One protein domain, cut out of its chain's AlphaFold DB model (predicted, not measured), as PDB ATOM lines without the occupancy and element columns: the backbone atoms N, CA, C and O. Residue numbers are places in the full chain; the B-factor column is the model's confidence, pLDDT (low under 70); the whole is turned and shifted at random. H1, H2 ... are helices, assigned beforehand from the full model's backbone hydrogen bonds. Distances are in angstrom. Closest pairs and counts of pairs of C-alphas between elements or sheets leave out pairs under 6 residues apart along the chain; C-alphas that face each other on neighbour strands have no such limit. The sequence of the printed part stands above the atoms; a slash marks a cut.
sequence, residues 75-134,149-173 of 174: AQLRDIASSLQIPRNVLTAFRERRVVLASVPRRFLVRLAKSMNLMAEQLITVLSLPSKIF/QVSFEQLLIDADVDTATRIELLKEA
ATOM      1  N   ALA A  75      48.851 -38.418  34.876       81.19
ATOM      2  CA  ALA A  75      49.232 -37.127  35.443       81.19
ATOM      3  C   ALA A  75      50.164 -36.357  34.497       81.19
ATOM      4  O   ALA A  75      49.856 -35.227  34.138       81.19
ATOM      5  N   GLN A  76      51.215 -37.006  33.986       81.69
ATOM      6  CA  GLN A  76      52.139 -36.391  33.025       81.69
ATOM      7  C   GLN A  76      51.429 -35.957  31.737       81.69
ATOM      8  O   GLN A  76      51.665 -34.863  31.241       81.69
ATOM      9  N   LEU A  77      50.505 -36.774  31.218       81.69
ATOM     10  CA  LEU A  77      49.681 -36.405  30.061       81.69
ATOM     11  C   LEU A  77      48.844 -35.148  30.316       81.69
ATOM     12  O   LEU A  77      48.700 -34.324  29.418       81.69
ATOM     13  N   ARG A  78      48.278 -35.006  31.519       83.31
ATOM     14  CA  ARG A  78      47.521 -33.812  31.905       83.31
ATOM     15  C   ARG A  78      48.436 -32.595  31.997       83.31
ATOM     16  O   ARG A  78      48.085 -31.556  31.456       83.31
ATOM     17  N   ASP A  79      49.594 -32.735  32.628       85.25
ATOM     18  CA  ASP A  79      50.514 -31.617  32.838       85.25
ATOM     19  C   ASP A  79      51.087 -31.115  31.498       85.25
ATOM     20  O   ASP A  79      51.142 -29.909  31.257       85.25
ATOM     21  N   ILE A  80      51.391 -32.030  30.568       85.50
ATOM     22  CA  ILE A  80      51.770 -31.698  29.185       85.50
ATOM     23  C   ILE A  80      50.611 -30.990  28.466       85.50
ATOM     24  O   ILE A  80      50.826 -29.957  27.837       85.50
ATOM     25  N   ALA A  81      49.380 -31.501  28.576       85.81
ATOM     26  CA  ALA A  81      48.203 -30.883  27.957       85.81
ATOM     27  C   ALA A  81      48.001 -29.438  28.443       85.81
ATOM     28  O   ALA A  81      47.824 -28.529  27.635       85.81
ATOM     29  N   SER A  82      48.108 -29.223  29.758       85.00
ATOM     30  CA  SER A  82      48.018 -27.902  30.380       85.00
ATOM     31  C   SER A  82      49.149 -26.974  29.935       85.00
ATOM     32  O   SER A  82      48.886 -25.813  29.633       85.00
ATOM     33  N   SER A  83      50.385 -27.475  29.829       84.69
ATOM     34  CA  SER A  83      51.525 -26.688  29.341       84.69
ATOM     35  C   SER A  83      51.371 -26.256  27.882       84.69
ATOM     36  O   SER A  83      51.865 -25.194  27.512       84.69
ATOM     37  N   LEU A  84      50.733 -27.080  27.048       83.50
ATOM     38  CA  LEU A  84      50.468 -26.767  25.643       83.50
ATOM     39  C   LEU A  84      49.126 -26.053  25.430       83.50
ATOM     40  O   LEU A  84      48.812 -25.723  24.291       83.50
ATOM     41  N   GLN A  85      48.351 -25.821  26.496       84.69
ATOM     42  CA  GLN A  85      47.000 -25.247  26.445       84.69
ATOM     43  C   GLN A  85      46.055 -26.010  25.500       84.69
ATOM     44  O   GLN A  85      45.188 -25.429  24.854       84.69
ATOM     45  N   ILE A  86      46.211 -27.334  25.425       86.12
ATOM     46  CA  ILE A  86      45.373 -28.206  24.597       86.12
ATOM     47  C   ILE A  86      44.564 -29.181  25.457       86.12
ATOM     48  O   ILE A  86      45.018 -29.603  26.522       86.12
ATOM     49  N   PRO A  87      43.388 -29.628  24.987       86.81
ATOM     50  CA  PRO A  87      42.661 -30.714  25.622       86.81
ATOM     51  C   PRO A  87      43.443 -32.028  25.573       86.81
ATOM     52  O   PRO A  87      44.110 -32.361  24.592       86.81
ATOM     53  N   ARG A  88      43.276 -32.860  26.603       83.25
ATOM     54  CA  ARG A  88      43.912 -34.188  26.684       83.25
ATOM     55  C   ARG A  88      43.539 -35.112  25.513       83.25
ATOM     56  O   ARG A  88      44.324 -35.990  25.138       83.25
ATOM     57  N   ASN A  89      42.357 -34.923  24.930       84.44
ATOM     58  CA  ASN A  89      41.883 -35.703  23.785       84.44
ATOM     59  C   ASN A  89      42.775 -35.498  22.552       84.44
ATOM     60  O   ASN A  89      43.037 -36.460  21.832       84.44
ATOM     61  N   VAL A  90      43.335 -34.296  22.379       86.25
ATOM     62  CA  VAL A  90      44.293 -33.979  21.311       86.25
ATOM     63  C   VAL A  90      45.548 -34.843  21.463       86.25
ATOM     64  O   VAL A  90      45.903 -35.578  20.547       86.25
ATOM     65  N   LEU A  91      46.166 -34.865  22.653       86.31
ATOM     66  CA  LEU A  91      47.327 -35.729  22.936       86.31
ATOM     67  C   LEU A  91      47.020 -37.220  22.763       86.31
ATOM     68  O   LEU A  91      47.876 -37.994  22.341       86.31
ATOM     69  N   THR A  92      45.791 -37.630  23.074       83.62
ATOM     70  CA  THR A  92      45.356 -39.018  22.885       83.62
ATOM     71  C   THR A  92      45.298 -39.380  21.398       83.62
ATOM     72  O   THR A  92      45.769 -40.452  21.023       83.62
ATOM     73  N   ALA A  93      44.829 -38.470  20.539       84.25
ATOM     74  CA  ALA A  93      44.846 -38.663  19.089       84.25
ATOM     75  C   ALA A  93      46.272 -38.714  18.510       84.25
ATOM     76  O   ALA A  93      46.532 -39.512  17.607       84.25
ATOM     77  N   PHE A  94      47.217 -37.940  19.063       85.81
ATOM     78  CA  PHE A  94      48.645 -38.058  18.727       85.81
ATOM     79  C   PHE A  94      49.214 -39.427  19.123       85.81
ATOM     80  O   PHE A  94      49.855 -40.083  18.304       85.81
ATOM     81  N   ARG A  95      48.913 -39.911  20.335       81.88
ATOM     82  CA  ARG A  95      49.320 -41.248  20.804       81.88
ATOM     83  C   ARG A  95      48.774 -42.378  19.926       81.88
ATOM     84  O   ARG A  95      49.456 -43.371  19.685       81.88
ATOM     85  N   GLU A  96      47.547 -42.238  19.441       80.25
ATOM     86  CA  GLU A  96      46.919 -43.197  18.522       80.25
ATOM     87  C   GLU A  96      47.385 -43.036  17.065       80.25
ATOM     88  O   GLU A  96      47.059 -43.875  16.220       80.25
ATOM     89  N   ARG A  97      48.180 -41.992  16.783       81.44
ATOM     90  CA  ARG A  97      48.679 -41.606  15.454       81.44
ATOM     91  C   ARG A  97      47.542 -41.405  14.448       81.44
ATOM     92  O   ARG A  97      47.627 -41.777  13.278       81.44
ATOM     93  N   ARG A  98      46.452 -40.806  14.937       81.00
ATOM     94  CA  ARG A  98      45.277 -40.416  14.150       81.00
ATOM     95  C   ARG A  98      45.401 -39.028  13.521       81.00
ATOM     96  O   ARG A  98      44.468 -38.589  12.868       81.00
ATOM     97  N   VAL A  99      46.516 -38.326  13.705       85.31
ATOM     98  CA  VAL A  99      46.697 -36.958  13.197       85.31
ATOM     99  C   VAL A  99      47.521 -36.974  11.918       85.31
ATOM    100  O   VAL A  99      48.571 -37.614  11.867       85.31
ATOM    101  N   VAL A 100      47.080 -36.237  10.899       85.88
ATOM    102  CA  VAL A 100      47.876 -36.007   9.687       85.88
ATOM    103  C   VAL A 100      49.065 -35.113  10.038       85.88
ATOM    104  O   VAL A 100      48.900 -33.911  10.242       85.88
ATOM    105  N   LEU A 101      50.273 -35.676  10.073       83.44
ATOM    106  CA  LEU A 101      51.488 -34.944  10.453       83.44
ATOM    107  C   LEU A 101      51.739 -33.673   9.636       83.44
ATOM    108  O   LEU A 101      52.121 -32.657  10.203       83.44
ATOM    109  N   ALA A 102      51.470 -33.710   8.330       84.19
ATOM    110  CA  ALA A 102      51.640 -32.558   7.443       84.19
ATOM    111  C   ALA A 102      50.723 -31.368   7.792       84.19
ATOM    112  O   ALA A 102      50.986 -30.252   7.362       84.19
ATOM    113  N   SER A 103      49.656 -31.599   8.565       85.88
ATOM    114  CA  SER A 103      48.747 -30.542   9.025       85.88
ATOM    115  C   SER A 103      49.160 -29.917  10.362       85.88
ATOM    116  O   SER A 103      48.531 -28.958  10.802       85.88
ATOM    117  N   VAL A 104      50.187 -30.459  11.027       86.94
ATOM    118  CA  VAL A 104      50.651 -29.979  12.331       86.94
ATOM    119  C   VAL A 104      51.817 -29.003  12.133       86.94
ATOM    120  O   VAL A 104      52.815 -29.373  11.509       86.94
ATOM    121  N   PRO A 105      51.762 -27.783  12.692       87.44
ATOM    122  CA  PRO A 105      52.874 -26.841  12.616       87.44
ATOM    123  C   PRO A 105      54.160 -27.388  13.250       87.44
ATOM    124  O   PRO A 105      54.148 -27.978  14.335       87.44
ATOM    125  N   ARG A 106      55.313 -27.150  12.608       85.00
ATOM    126  CA  ARG A 106      56.606 -27.674  13.082       85.00
ATOM    127  C   ARG A 106      56.974 -27.139  14.466       85.00
ATOM    128  O   ARG A 106      57.458 -27.902  15.301       85.00
ATOM    129  N   ARG A 107      56.721 -25.856  14.745       85.31
ATOM    130  CA  ARG A 107      56.987 -25.273  16.072       85.31
ATOM    131  C   ARG A 107      56.148 -25.932  17.166       85.31
ATOM    132  O   ARG A 107      56.677 -26.175  18.250       85.31
ATOM    133  N   PHE A 108      54.896 -26.284  16.870       87.38
ATOM    134  CA  PHE A 108      54.046 -27.027  17.797       87.38
ATOM    135  C   PHE A 108      54.658 -28.398  18.112       87.38
ATOM    136  O   PHE A 108      54.811 -28.745  19.282       87.38
ATOM    137  N   LEU A 109      55.111 -29.139  17.092       86.00
ATOM    138  CA  LEU A 109      55.807 -30.420  17.285       86.00
ATOM    139  C   LEU A 109      57.082 -30.264  18.126       86.00
ATOM    140  O   LEU A 109      57.354 -31.094  18.991       86.00
ATOM    141  N   VAL A 110      57.841 -29.182  17.933       86.44
ATOM    142  CA  VAL A 110      59.028 -28.877  18.749       86.44
ATOM    143  C   VAL A 110      58.648 -28.607  20.208       86.44
ATOM    144  O   VAL A 110      59.325 -29.104  21.107       86.44
ATOM    145  N   ARG A 111      57.581 -27.843  20.476       86.94
ATOM    146  CA  ARG A 111      57.108 -27.586  21.850       86.94
ATOM    147  C   ARG A 111      56.580 -28.854  22.519       86.94
ATOM    148  O   ARG A 111      56.889 -29.089  23.688       86.94
ATOM    149  N   LEU A 112      55.855 -29.690  21.778       86.19
ATOM    150  CA  LEU A 112      55.391 -30.992  22.251       86.19
ATOM    151  C   LEU A 112      56.572 -31.900  22.608       86.19
ATOM    152  O   LEU A 112      56.622 -32.429  23.715       86.19
ATOM    153  N   ALA A 113      57.565 -32.005  21.722       85.94
ATOM    154  CA  ALA A 113      58.770 -32.788  21.971       85.94
ATOM    155  C   ALA A 113      59.534 -32.278  23.203       85.94
ATOM    156  O   ALA A 113      59.845 -33.067  24.091       85.94
ATOM    157  N   LYS A 114      59.737 -30.958  23.328       84.75
ATOM    158  CA  LYS A 114      60.364 -30.344  24.513       84.75
ATOM    159  C   LYS A 114      59.616 -30.668  25.806       84.75
ATOM    160  O   LYS A 114      60.252 -30.983  26.804       84.75
ATOM    161  N   SER A 115      58.287 -30.636  25.779       83.06
ATOM    162  CA  SER A 115      57.452 -30.937  26.952       83.06
ATOM    163  C   SER A 115      57.518 -32.412  27.358       83.06
ATOM    164  O   SER A 115      57.324 -32.744  28.521       83.06
ATOM    165  N   MET A 116      57.835 -33.297  26.411       80.12
ATOM    166  CA  MET A 116      58.098 -34.721  26.646       80.12
ATOM    167  C   MET A 116      59.586 -35.023  26.899       80.12
ATOM    168  O   MET A 116      59.944 -36.186  27.057       80.12
ATOM    169  N   ASN A 117      60.450 -33.998  26.939       79.69
ATOM    170  CA  ASN A 117      61.909 -34.114  27.017       79.69
ATOM    171  C   ASN A 117      62.525 -34.963  25.879       79.69
ATOM    172  O   ASN A 117      63.454 -35.741  26.092       79.69
ATOM    173  N   LEU A 118      61.986 -34.815  24.665       78.88
ATOM    174  CA  LEU A 118      62.383 -35.522  23.445       78.88
ATOM    175  C   LEU A 118      62.909 -34.562  22.377       78.88
ATOM    176  O   LEU A 118      62.582 -33.372  22.351       78.88
ATOM    177  N   MET A 119      63.673 -35.106  21.429       78.75
ATOM    178  CA  MET A 119      64.014 -34.382  20.206       78.75
ATOM    179  C   MET A 119      62.822 -34.371  19.238       78.75
ATOM    180  O   MET A 119      62.126 -35.375  19.080       78.75
ATOM    181  N   ALA A 120      62.604 -33.252  18.541       79.81
ATOM    182  CA  ALA A 120      61.498 -33.120  17.585       79.81
ATOM    183  C   ALA A 120      61.543 -34.191  16.478       79.81
ATOM    184  O   ALA A 120      60.513 -34.761  16.135       79.81
ATOM    185  N   GLU A 121      62.738 -34.529  15.988       79.06
ATOM    186  CA  GLU A 121      62.942 -35.573  14.972       79.06
ATOM    187  C   GLU A 121      62.539 -36.972  15.473       79.06
ATOM    188  O   GLU A 121      61.933 -37.752  14.735       79.06
ATOM    189  N   GLN A 122      62.794 -37.283  16.750       77.38
ATOM    190  CA  GLN A 122      62.348 -38.539  17.367       77.38
ATOM    191  C   GLN A 122      60.815 -38.598  17.432       77.38
ATOM    192  O   GLN A 122      60.218 -39.613  17.073       77.38
ATOM    193  N   LEU A 123      60.167 -37.494  17.820       81.88
ATOM    194  CA  LEU A 123      58.707 -37.400  17.867       81.88
ATOM    195  C   LEU A 123      58.079 -37.548  16.470       81.88
ATOM    196  O   LEU A 123      57.119 -38.301  16.308       81.88
ATOM    197  N   ILE A 124      58.636 -36.882  15.455       82.94
ATOM    198  CA  ILE A 124      58.180 -36.986  14.060       82.94
ATOM    199  C   ILE A 124      58.320 -38.424  13.558       82.94
ATOM    200  O   ILE A 124      57.387 -38.957  12.956       82.94
ATOM    201  N   THR A 125      59.444 -39.078  13.853       81.50
ATOM    202  CA  THR A 125      59.690 -40.472  13.464       81.50
ATOM    203  C   THR A 125      58.634 -41.405  14.059       81.50
ATOM    204  O   THR A 125      58.057 -42.223  13.346       81.50
ATOM    205  N   VAL A 126      58.310 -41.243  15.346       78.81
ATOM    206  CA  VAL A 126      57.276 -42.034  16.035       78.81
ATOM    207  C   VAL A 126      55.886 -41.794  15.451       78.81
ATOM    208  O   VAL A 126      55.123 -42.744  15.277       78.81
ATOM    209  N   LEU A 127      55.531 -40.538  15.190       79.75
ATOM    210  CA  LEU A 127      54.213 -40.176  14.668       79.75
ATOM    211  C   LEU A 127      54.042 -40.555  13.188       79.75
ATOM    212  O   LEU A 127      52.911 -40.698  12.735       79.75
ATOM    213  N   SER A 128      55.146 -40.739  12.456       79.44
ATOM    214  CA  SER A 128      55.148 -41.197  11.057       79.44
ATOM    215  C   SER A 128      54.910 -42.703  10.924       79.44
ATOM    216  O   SER A 128      54.664 -43.196   9.824       79.44
ATOM    217  N   LEU A 129      54.988 -43.454  12.028       74.81
ATOM    218  CA  LEU A 129      54.656 -44.876  12.042       74.81
ATOM    219  C   LEU A 129      53.155 -45.096  11.768       74.81
ATOM    220  O   LEU A 129      52.340 -44.226  12.087       74.81
ATOM    221  N   PRO A 130      52.760 -46.282  11.268       66.12
ATOM    222  CA  PRO A 130      51.358 -46.603  11.010       66.12
ATOM    223  C   PRO A 130      50.462 -46.383  12.233       66.12
ATOM    224  O   PRO A 130      50.893 -46.555  13.387       66.12
ATOM    225  N   SER A 131      49.204 -46.017  11.972       66.69
ATOM    226  CA  SER A 131      48.214 -45.776  13.018       66.69
ATOM    227  C   SER A 131      47.959 -47.035  13.844       66.69
ATOM    228  O   SER A 131      47.906 -48.152  13.330       66.69
ATOM    229  N   LYS A 132      47.797 -46.866  15.161       65.38
ATOM    230  CA  LYS A 132      47.664 -48.002  16.090       65.38
ATOM    231  C   LYS A 132      46.300 -48.699  16.032       65.38
ATOM    232  O   LYS A 132      46.110 -49.722  16.679       65.38
ATOM    233  N   ILE A 133      45.353 -48.156  15.268       57.28
ATOM    234  CA  ILE A 133      43.972 -48.653  15.202       57.28
ATOM    235  C   ILE A 133      43.843 -49.886  14.284       57.28
ATOM    236  O   ILE A 133      42.923 -50.679  14.460       57.28
ATOM    237  N   PHE A 134      44.800 -50.131  13.383       49.53
ATOM    238  CA  PHE A 134      44.732 -51.216  12.389       49.53
ATOM    239  C   PHE A 134      45.582 -52.455  12.712       49.53
ATOM    240  O   PHE A 134      46.195 -53.041  11.828       49.53
ATOM    241  N   GLN A 149      42.616 -40.764   9.576       73.94
ATOM    242  CA  GLN A 149      43.506 -39.686  10.009       73.94
ATOM    243  C   GLN A 149      42.768 -38.348   9.852       73.94
ATOM    244  O   GLN A 149      42.213 -38.065   8.792       73.94
ATOM    245  N   VAL A 150      42.747 -37.543  10.908       83.62
ATOM    246  CA  VAL A 150      42.130 -36.212  10.935       83.62
ATOM    247  C   VAL A 150      43.210 -35.139  10.856       83.62
ATOM    248  O   VAL A 150      44.340 -35.337  11.316       83.62
ATOM    249  N   SER A 151      42.889 -33.996  10.248       88.56
ATOM    250  CA  SER A 151      43.794 -32.848  10.282       88.56
ATOM    251  C   SER A 151      43.917 -32.316  11.711       88.56
ATOM    252  O   SER A 151      43.024 -32.497  12.540       88.56
ATOM    253  N   PHE A 152      45.023 -31.642  12.006       88.25
ATOM    254  CA  PHE A 152      45.241 -31.002  13.296       88.25
ATOM    255  C   PHE A 152      44.153 -29.966  13.597       88.25
ATOM    256  O   PHE A 152      43.635 -29.929  14.705       88.25
ATOM    257  N   GLU A 153      43.737 -29.192  12.594       87.44
ATOM    258  CA  GLU A 153      42.629 -28.248  12.735       87.44
ATOM    259  C   GLU A 153      41.309 -28.949  13.086       87.44
ATOM    260  O   GLU A 153      40.637 -28.530  14.028       87.44
ATOM    261  N   GLN A 154      40.959 -30.033  12.383       85.50
ATOM    262  CA  GLN A 154      39.735 -30.786  12.663       85.50
ATOM    263  C   GLN A 154      39.783 -31.432  14.049       85.50
ATOM    264  O   GLN A 154      38.799 -31.405  14.775       85.50
ATOM    265  N   LEU A 155      40.948 -31.932  14.463       88.44
ATOM    266  CA  LEU A 155      41.145 -32.468  15.805       88.44
ATOM    267  C   LEU A 155      40.913 -31.413  16.896       88.44
ATOM    268  O   LEU A 155      40.358 -31.737  17.942       88.44
ATOM    269  N   LEU A 156      41.346 -30.168  16.675       87.75
ATOM    270  CA  LEU A 156      41.101 -29.070  17.613       87.75
ATOM    271  C   LEU A 156      39.609 -28.708  17.669       87.75
ATOM    272  O   LEU A 156      39.100 -28.455  18.758       87.75
ATOM    273  N   ILE A 157      38.906 -28.746  16.530       87.06
ATOM    274  CA  ILE A 157      37.444 -28.566  16.468       87.06
ATOM    275  C   ILE A 157      36.732 -29.665  17.259       87.06
ATOM    276  O   ILE A 157      35.916 -29.370  18.125       87.06
ATOM    277  N   ASP A 158      37.070 -30.928  17.000       85.19
ATOM    278  CA  ASP A 158      36.450 -32.086  17.651       85.19
ATOM    279  C   ASP A 158      36.745 -32.128  19.161       85.19
ATOM    280  O   ASP A 158      36.004 -32.729  19.938       85.19
ATOM    281  N   ALA A 159      37.842 -31.493  19.582       85.75
ATOM    282  CA  ALA A 159      38.226 -31.336  20.980       85.75
ATOM    283  C   ALA A 159      37.620 -30.089  21.655       85.75
ATOM    284  O   ALA A 159      37.975 -29.820  22.803       85.75
ATOM    285  N   ASP A 160      36.723 -29.367  20.972       85.62
ATOM    286  CA  ASP A 160      36.044 -28.153  21.452       85.62
ATOM    287  C   ASP A 160      37.019 -27.027  21.851       85.62
ATOM    288  O   ASP A 160      36.805 -26.282  22.807       85.62
ATOM    289  N   VAL A 161      38.144 -26.912  21.131       86.00
ATOM    290  CA  VAL A 161      39.107 -25.820  21.331       86.00
ATOM    291  C   VAL A 161      38.534 -24.533  20.753       86.00
ATOM    292  O   VAL A 161      38.092 -24.488  19.602       86.00
ATOM    293  N   ASP A 162      38.585 -23.460  21.540       87.12
ATOM    294  CA  ASP A 162      38.086 -22.165  21.110       87.12
ATOM    295  C   ASP A 162      38.831 -21.647  19.867       87.12
ATOM    296  O   ASP A 162      39.980 -21.989  19.563       87.12
ATOM    297  N   THR A 163      38.150 -20.794  19.104       84.19
ATOM    298  CA  THR A 163      38.674 -20.338  17.814       84.19
ATOM    299  C   THR A 163      39.931 -19.478  17.957       84.19
ATOM    300  O   THR A 163      40.784 -19.535  17.074       84.19
ATOM    301  N   ALA A 164      40.085 -18.722  19.048       84.25
ATOM    302  CA  ALA A 164      41.254 -17.872  19.254       84.25
ATOM    303  C   ALA A 164      42.508 -18.718  19.530       84.25
ATOM    304  O   ALA A 164      43.508 -18.559  18.829       84.25
ATOM    305  N   THR A 165      42.410 -19.680  20.448       83.56
ATOM    306  CA  THR A 165      43.474 -20.638  20.779       83.56
ATOM    307  C   THR A 165      43.842 -21.496  19.573       83.56
ATOM    308  O   THR A 165      45.017 -21.678  19.264       83.56
ATOM    309  N   ARG A 166      42.854 -21.979  18.811       85.94
ATOM    310  CA  ARG A 166      43.106 -22.739  17.577       85.94
ATOM    311  C   ARG A 166      43.884 -21.924  16.547       85.94
ATOM    312  O   ARG A 166      44.821 -22.443  15.948       85.94
ATOM    313  N   ILE A 167      43.519 -20.658  16.342       85.44
ATOM    314  CA  ILE A 167      44.245 -19.771  15.427       85.44
ATOM    315  C   ILE A 167      45.680 -19.555  15.918       85.44
ATOM    316  O   ILE A 167      46.590 -19.562  15.099       85.44
ATOM    317  N   GLU A 168      45.903 -19.381  17.221       85.56
ATOM    318  CA  GLU A 168      47.250 -19.248  17.792       85.56
ATOM    319  C   GLU A 168      48.098 -20.507  17.559       85.56
ATOM    320  O   GLU A 168      49.202 -20.415  17.023       85.56
ATOM    321  N   LEU A 169      47.537 -21.686  17.843       83.94
ATOM    322  CA  LEU A 169      48.196 -22.976  17.630       83.94
ATOM    323  C   LEU A 169      48.494 -23.260  16.152       83.94
ATOM    324  O   LEU A 169      49.494 -23.905  15.853       83.94
ATOM    325  N   LEU A 170      47.652 -22.790  15.225       83.69
ATOM    326  CA  LEU A 170      47.872 -22.917  13.777       83.69
ATOM    327  C   LEU A 170      48.838 -21.853  13.227       83.69
ATOM    328  O   LEU A 170      49.568 -22.130  12.277       83.69
ATOM    329  N   LYS A 171      48.887 -20.657  13.832       81.81
ATOM    330  CA  LYS A 171      49.809 -19.559  13.474       81.81
ATOM    331  C   LYS A 171      51.268 -19.848  13.795       81.81
ATOM    332  O   LYS A 171      52.147 -19.152  13.307       81.81
ATOM    333  N   GLU A 172      51.545 -20.895  14.558       71.62
ATOM    334  CA  GLU A 172      52.889 -21.437  14.763       71.62
ATOM    335  C   GLU A 172      53.540 -22.037  13.503       71.62
ATOM    336  O   GLU A 172      54.603 -22.657  13.585       71.62
ATOM    337  N   ALA A 173      52.916 -21.864  12.340       56.44
ATOM    338  CA  ALA A 173      53.475 -22.122  11.025       56.44
ATOM    339  C   ALA A 173      54.570 -21.096  10.661       56.44
ATOM    340  O   ALA A 173      54.334 -20.243   9.820       56.44
TER     341      ALA A 173
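What this domain is: This is residues 75 to 134 and 149 to 173 of the 174 residues of an uncharacterized protein of Nitrosospira sp. NRS527 (UniProt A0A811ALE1). Six short helices make a compact, rounded ball, mostly crossing where they touch: H3 and H4 form one side, the hairpin of H5 and H6 the opposite side, with H2 between and H1 at one end. The printed part has 85 residues, is all helix, H1 to H6 in chain order, with no named strand. The radius of gyration of the C-alphas is 11.9 A; the spans are 31, 27 and 27 A.

Where its parts are: H3, residues 106 to 115, is longest at 14.3 A, from C-alpha 106 at (56.606, -27.674, 13.082). H4 is 120 to 127, 10.6 A; H1 is 75 to 83, 12.3 A; H2 is 88 to 95, 10.7 A; H5 is 152 to 158, 9.9 A. H6, 163 to 171, 12.0 A, ends at (49.809, -19.559, 13.474).

How they stand to each other: H3 touches H4 about perpendicular at 86 degrees, closest C-alphas Val 110 and Ala 120, 5.0 A. H1 touches H2, closest C-alphas Ala 81 and Arg 88, 5.6 A. H5 and H6 only just touch, with 3 pairs of C-alphas within 8 A, closest Leu 156 and Arg 166, 6.6 A. Every O i to N i+4 pair is within hydrogen-bond range in H1 to H6.

The domain as a whole: Residues 135 to 148 are not printed; C-alphas 134 and 149 are 11.8 A apart. Residues 130 to 134 and 173 have pLDDT under 70.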